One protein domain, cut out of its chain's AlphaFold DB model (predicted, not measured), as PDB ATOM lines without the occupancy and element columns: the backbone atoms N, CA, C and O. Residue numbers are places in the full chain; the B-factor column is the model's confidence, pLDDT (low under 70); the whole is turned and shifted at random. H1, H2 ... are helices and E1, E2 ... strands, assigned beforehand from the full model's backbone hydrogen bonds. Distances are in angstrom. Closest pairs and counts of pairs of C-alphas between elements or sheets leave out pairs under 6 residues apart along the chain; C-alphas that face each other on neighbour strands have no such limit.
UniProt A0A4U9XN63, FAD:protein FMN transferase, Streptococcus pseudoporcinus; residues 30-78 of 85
ATOM      1  N   ASP A  30       8.266  21.775  25.420       95.69
ATOM      2  CA  ASP A  30       8.382  23.082  26.086       95.69
ATOM      3  C   ASP A  30       7.877  23.065  27.540       95.69
ATOM      4  O   ASP A  30       8.336  23.845  28.378       95.69
ATOM      5  N   SER A  31       6.948  22.161  27.862       96.81
ATOM      6  CA  SER A  31       6.347  22.014  29.189       96.81
ATOM      7  C   SER A  31       6.599  20.626  29.769       96.81
ATOM      8  O   SER A  31       6.445  19.605  29.097       96.81
ATOM      9  N   SER A  32       6.904  20.569  31.068       94.88
ATOM     10  CA  SER A  32       7.035  19.301  31.796       94.88
ATOM     11  C   SER A  32       5.732  18.499  31.827       94.88
ATOM     12  O   SER A  32       5.774  17.270  31.864       94.88
ATOM     13  N   LEU A  33       4.582  19.179  31.779       94.94
ATOM     14  CA  LEU A  33       3.277  18.527  31.714       94.94
ATOM     15  C   LEU A  33       3.109  17.762  30.398       94.94
ATOM     16  O   LEU A  33       2.649  16.623  30.415       94.94
ATOM     17  N   ASP A  34       3.529  18.354  29.279       95.75
ATOM     18  CA  ASP A  34       3.441  17.701  27.972       95.75
ATOM     19  C   ASP A  34       4.380  16.498  27.910       95.75
ATOM     20  O   ASP A  34       3.969  15.429  27.456       95.75
ATOM     21  N   CYS A  35       5.595  16.618  28.461       94.69
ATOM     22  CA  CYS A  35       6.501  15.480  28.607       94.69
ATOM     23  C   CYS A  35       5.824  14.305  29.326       94.69
ATOM     24  O   CYS A  35       5.854  13.193  28.805       94.69
ATOM     25  N   GLU A  36       5.181  14.544  30.473       93.94
ATOM     26  CA  GLU A  36       4.520  13.497  31.267       93.94
ATOM     27  C   GLU A  36       3.301  12.885  30.556       93.94
ATOM     28  O   GLU A  36       3.092  11.666  30.581       93.94
ATOM     29  N   ILE A  37       2.493  13.716  29.885       94.44
ATOM     30  CA  ILE A  37       1.344  13.255  29.092       94.44
ATOM     31  C   ILE A  37       1.824  12.316  27.985       94.44
ATOM     32  O   ILE A  37       1.278  11.220  27.806       94.44
ATOM     33  N   TRP A  38       2.853  12.723  27.243       95.81
ATOM     34  CA  TRP A  38       3.363  11.964  26.109       95.81
ATOM     35  C   TRP A  38       4.120  10.708  26.531       95.81
ATOM     36  O   TRP A  38       3.886   9.655  25.933       95.81
ATOM     37  N   THR A  39       4.956  10.754  27.572       93.25
ATOM     38  CA  THR A  39       5.624   9.549  28.096       93.25
ATOM     39  C   THR A  39       4.598   8.533  28.580       93.25
ATOM     40  O   THR A  39       4.665   7.377  28.171       93.25
ATOM     41  N   THR A  40       3.592   8.950  29.351       90.00
ATOM     42  CA  THR A  40       2.531   8.055  29.842       90.00
ATOM     43  C   THR A  40       1.717   7.446  28.702       90.00
ATOM     44  O   THR A  40       1.340   6.274  28.756       90.00
ATOM     45  N   ARG A  41       1.431   8.225  27.653       91.62
ATOM     46  CA  ARG A  41       0.644   7.770  26.499       91.62
ATOM     47  C   ARG A  41       1.406   6.785  25.613       91.62
ATOM     48  O   ARG A  41       0.786   5.910  25.006       91.62
ATOM     49  N   LEU A  42       2.716   6.977  25.471       93.06
ATOM     50  CA  LEU A  42       3.533   6.277  24.482       93.06
ATOM     51  C   LEU A  42       4.348   5.127  25.075       93.06
ATOM     52  O   LEU A  42       4.622   4.156  24.362       93.06
ATOM     53  N   PHE A  43       4.737   5.205  26.350       88.50
ATOM     54  CA  PHE A  43       5.530   4.161  26.987       88.50
ATOM     55  C   PHE A  43       4.766   2.836  26.992       88.50
ATOM     56  O   PHE A  43       3.582   2.772  27.319       88.50
ATOM     57  N   GLY A  44       5.456   1.763  26.608       85.19
ATOM     58  CA  GLY A  44       4.859   0.437  26.515       85.19
ATOM     59  C   GLY A  44       4.222   0.089  25.164       85.19
ATOM     60  O   GLY A  44       3.877  -1.067  24.936       85.19
ATOM     61  N   LEU A  45       4.106   1.038  24.231       89.56
ATOM     62  CA  LEU A  45       3.746   0.730  22.844       89.56
ATOM     63  C   LEU A  45       4.950   0.150  22.072       89.56
ATOM     64  O   LEU A  45       6.069   0.084  22.574       89.56
ATOM     65  N   ASN A  46       4.734  -0.275  20.826       91.00
ATOM     66  CA  ASN A  46       5.824  -0.685  19.940       91.00
ATOM     67  C   ASN A  46       6.704   0.520  19.553       91.00
ATOM     68  O   ASN A  46       6.172   1.544  19.107       91.00
ATOM     69  N   SER A  47       8.029   0.376  19.653       93.31
ATOM     70  CA  SER A  47       9.000   1.454  19.408       93.31
ATOM     71  C   SER A  47       8.836   2.148  18.050       93.31
ATOM     72  O   SER A  47       8.892   3.373  17.965       93.31
ATOM     73  N   SER A  48       8.554   1.394  16.981       93.56
ATOM     74  CA  SER A  48       8.409   1.942  15.625       93.56
ATOM     75  C   SER A  48       7.150   2.797  15.497       93.56
ATOM     76  O   SER A  48       7.161   3.847  14.853       93.56
ATOM     77  N   LYS A  49       6.064   2.387  16.165       94.81
ATOM     78  CA  LYS A  49       4.828   3.173  16.236       94.81
ATOM     79  C   LYS A  49       5.042   4.461  17.030       94.81
ATOM     80  O   LYS A  49       4.595   5.516  16.587       94.81
ATOM     81  N   VAL A  50       5.729   4.376  18.170       95.75
ATOM     82  CA  VAL A  50       6.069   5.540  19.004       95.75
ATOM     83  C   VAL A  50       6.924   6.530  18.220       95.75
ATOM     84  O   VAL A  50       6.584   7.708  18.157       95.75
ATOM     85  N   PHE A  51       7.965   6.050  17.537       95.75
ATOM     86  CA  PHE A  51       8.827   6.893  16.711       95.75
ATOM     87  C   PHE A  51       8.057   7.606  15.595       95.75
ATOM     88  O   PHE A  51       8.279   8.791  15.342       95.75
ATOM     89  N   ASN A  52       7.119   6.907  14.945       96.12
ATOM     90  CA  ASN A  52       6.278   7.509  13.917       96.12
ATOM     91  C   ASN A  52       5.375   8.617  14.478       96.12
ATOM     92  O   ASN A  52       5.225   9.642  13.820       96.12
ATOM     93  N   ILE A  53       4.800   8.430  15.673       95.81
ATOM     94  CA  ILE A  53       3.983   9.456  16.339       95.81
ATOM     95  C   ILE A  53       4.836  10.686  16.654       95.81
ATOM     96  O   ILE A  53       4.488  11.772  16.213       95.81
ATOM     97  N   ILE A  54       5.982  10.502  17.319       96.25
ATOM     98  CA  ILE A  54       6.901  11.602  17.665       96.25
ATOM     99  C   ILE A  54       7.339  12.366  16.408       96.25
ATOM    100  O   ILE A  54       7.411  13.581  16.415       96.25
ATOM    101  N   THR A  55       7.592  11.671  15.295       93.69
ATOM    102  CA  THR A  55       8.028  12.317  14.041       93.69
ATOM    103  C   THR A  55       6.946  13.194  13.391       93.69
ATOM    104  O   THR A  55       7.283  14.056  12.580       93.69
ATOM    105  N   HIS A  56       5.665  12.966  13.696       94.81
ATOM    106  CA  HIS A  56       4.539  13.719  13.128       94.81
ATOM    107  C   HIS A  56       3.922  14.722  14.107       94.81
ATOM    108  O   HIS A  56       3.031  15.469  13.706       94.81
ATOM    109  N   GLU A  57       4.378  14.744  15.356       94.69
ATOM    110  CA  GLU A  57       3.904  15.673  16.371       94.69
ATOM    111  C   GLU A  57       4.869  16.869  16.443       94.69
ATOM    112  O   GLU A  57       6.034  16.678  16.787       94.69
ATOM    113  N   PRO A  58       4.440  18.088  16.071       91.44
ATOM    114  CA  PRO A  58       5.341  19.234  15.928       91.44
ATOM    115  C   PRO A  58       5.878  19.772  17.260       91.44
ATOM    116  O   PRO A  58       6.944  20.383  17.271       91.44
ATOM    117  N   ASP A  59       5.153  19.545  18.356       93.62
ATOM    118  CA  ASP A  59       5.431  20.170  19.655       93.62
ATOM    119  C   ASP A  59       6.316  19.305  20.566       93.62
ATOM    120  O   ASP A  59       6.620  19.690  21.696       93.62
ATOM    121  N   ILE A  60       6.732  18.124  20.092       95.81
ATOM    122  CA  ILE A  60       7.587  17.217  20.858       95.81
ATOM    123  C   ILE A  60       8.732  16.651  20.025       95.81
ATOM    124  O   ILE A  60       8.636  16.388  18.831       95.81
ATOM    125  N   GLU A  61       9.813  16.350  20.723       96.75
ATOM    126  CA  GLU A  61      10.930  15.563  20.235       96.75
ATOM    127  C   GLU A  61      11.116  14.345  21.153       96.75
ATOM    128  O   GLU A  61      10.591  14.288  22.270       96.75
ATOM    129  N   GLY A  62      11.872  13.341  20.711       95.75
ATOM    130  CA  GLY A  62      12.085  12.169  21.542       95.75
ATOM    131  C   GLY A  62      13.224  11.253  21.135       95.75
ATOM    132  O   GLY A  62      13.711  11.243  20.001       95.75
ATOM    133  N   ILE A  63      13.635  10.465  22.124       95.75
ATOM    134  CA  ILE A  63      14.699   9.470  22.041       95.75
ATOM    135  C   ILE A  63      14.121   8.142  22.515       95.75
ATOM    136  O   ILE A  63      13.529   8.057  23.592       95.75
ATOM    137  N   ILE A  64      14.303   7.100  21.713       95.75
ATOM    138  CA  ILE A  64      13.911   5.734  22.048       95.75
ATOM    139  C   ILE A  64      15.166   4.877  22.039       95.75
ATOM    140  O   ILE A  64      15.880   4.840  21.035       95.75
ATOM    141  N   VAL A  65      15.401   4.164  23.137       94.50
ATOM    142  CA  VAL A  65      16.402   3.095  23.211       94.50
ATOM    143  C   VAL A  65      15.648   1.780  23.271       94.50
ATOM    144  O   VAL A  65      14.752   1.613  24.099       94.50
ATOM    145  N   THR A  66      15.978   0.845  22.392       93.38
ATOM    146  CA  THR A  66      15.390  -0.497  22.384       93.38
ATOM    147  C   THR A  66      16.242  -1.475  23.190       93.38
ATOM    148  O   THR A  66      17.434  -1.264  23.417       93.38
ATOM    149  N   LYS A  67      15.638  -2.588  23.613       90.44
ATOM    150  CA  LYS A  67      16.312  -3.652  24.380       90.44
ATOM    151  C   LYS A  67      17.461  -4.319  23.618       90.44
ATOM    152  O   LYS A  67      18.377  -4.848  24.233       90.44
ATOM    153  N   ASP A  68      17.436  -4.262  22.288       93.38
ATOM    154  CA  ASP A  68      18.515  -4.722  21.405       93.38
ATOM    155  C   ASP A  68      19.547  -3.623  21.079       93.38
ATOM    156  O   ASP A  68      20.265  -3.724  20.088       93.38
ATOM    157  N   GLN A  69      19.637  -2.589  21.925       90.38
ATOM    158  CA  GLN A  69      20.631  -1.509  21.857       90.38
ATOM    159  C   GLN A  69      20.567  -0.666  20.574       90.38
ATOM    160  O   GLN A  69      21.564  -0.077  20.154       90.38
ATOM    161  N   ARG A  70      19.390  -0.560  19.947       93.12
ATOM    162  CA  ARG A  70      19.163   0.403  18.863       93.12
ATOM    163  C   ARG A  70      18.644   1.717  19.424       93.12
ATOM    164  O   ARG A  70      17.957   1.768  20.443       93.12
ATOM    165  N   LEU A  71      18.969   2.787  18.710       92.94
ATOM    166  CA  LEU A  71      18.629   4.150  19.075       92.94
ATOM    167  C   LEU A  71      17.822   4.798  17.951       92.94
ATOM    168  O   LEU A  71      18.265   4.831  16.801       92.94
ATOM    169  N   ALA A  72      16.654   5.338  18.285       93.69
ATOM    170  CA  ALA A  72      15.861   6.168  17.388       93.69
ATOM    171  C   ALA A  72      15.736   7.573  17.976       93.69
ATOM    172  O   ALA A  72      15.389   7.741  19.143       93.69
ATOM    173  N   ILE A  73      16.035   8.580  17.157       94.25
ATOM    174  CA  ILE A  73      16.071   9.985  17.566       94.25
ATOM    175  C   ILE A  73      15.279  10.801  16.555       94.25
ATOM    176  O   ILE A  73      15.482  10.673  15.338       94.25
ATOM    177  N   SER A  74      14.378  11.633  17.062       94.00
ATOM    178  CA  SER A  74      13.624  12.598  16.269       94.00
ATOM    179  C   SER A  74      14.545  13.629  15.596       94.00
ATOM    180  O   SER A  74      15.729  13.780  15.916       94.00
ATOM    181  N   ARG A  75      14.041  14.295  14.553       90.38
ATOM    182  CA  ARG A  75      14.894  15.095  13.658       90.38
ATOM    183  C   ARG A  75      15.503  16.317  14.344       90.38
ATOM    184  O   ARG A  75      16.661  16.613  14.038       90.38
ATOM    185  N   GLY A  76      14.783  16.996  15.236       89.06
ATOM    186  CA  GLY A  76      15.272  18.197  15.913       89.06
ATOM    187  C   GLY A  76      16.468  17.919  16.820       89.06
ATOM    188  O   GLY A  76      17.381  18.736  16.910       89.06
ATOM    189  N   LEU A  77      16.545  16.718  17.397       88.62
ATOM    190  CA  LEU A  77      17.614  16.342  18.326       88.62
ATOM    191  C   LEU A  77      18.890  15.840  17.648       88.62
ATOM    192  O   LEU A  77      19.941  15.817  18.284       88.62
ATOM    193  N   LYS A  78      18.859  15.495  16.352       85.75
ATOM    194  CA  LYS A  78      20.036  14.950  15.642       85.75
ATOM    195  C   LYS A  78      21.277  15.845  15.701       85.75
ATOM    196  O   LYS A  78      22.382  15.338  15.559       85.75
TER     197      LYS A  78
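Overview. This is residues 30 to 78 of the 85 residues of the protein "FAD:protein FMN transferase" of Streptococcus pseudoporcinus (UniProt A0A4U9XN63). A small antiparallel hairpin of two strands, E1 and E2, has one helix, H2, packed over one of its faces, chiefly along E1. The longest helix, H1, lies off on the E1 side, away from E2, and comes close to H2 at its last residue, Leu 42. The printed part has 49 residues, with two named helices followed by two named strands in the order H1, H2, E1, E2; the class is mixed, helices and strands. It is compact, with a radius of gyration of the C-alphas of 10.5 A, and spans 30 by 23 by 16 A.

Arrangement. Look first at E1, residues 60 to 66, and E2, residues 71 to 73, antiparallel neighbours in a hairpin at 174 degrees between their directions. C-alphas 63 and 73 face each other at 4.7 A; N 64 and O 72 are within hydrogen-bond range at 2.9 A, as are N 72 and O 64 at 2.9 A. Now turn to H2, residues 47 to 56: its closest C-alphas to E1 are those of Ile 54 and Glu 61, 6.2 A apart, and to E2 those of Phe 51 and Ala 72, 7.1 A apart. H1, residues 32 to 42, is close to H2 but not clearly touching; their closest C-alphas, of Leu 42 and Val 50, are 6.1 A apart. The two helices run opposite ways at a steep tilt of 45 degrees. H1 and E1 are near each other, with 7 pairs of C-alphas within 10 A, while H1 and E2 are apart. In H1 and H2 every O i to N i+4 pair is within hydrogen-bond range.

Along the chain. Find C-alpha 60 at (7.587, 17.217, 20.858); from there E1 runs 19.4 A to C-alpha 66. E2 covers 6.5 A and ends at C-alpha 73, (16.071, 9.985, 17.566). H1 begins at C-alpha 32, (7.035, 19.301, 31.796), and runs 15.3 A; H2 runs 14.5 A.

Size, cuts and confidence. The two C-alphas farthest apart, of Ser 31 and Asp 68, are 30.4 A apart. The links H1 to H2, H2 to E1 and E1 to E2 are tight. The printed part has no cut; its mean pLDDT is 93.3, and no printed residue is under 70.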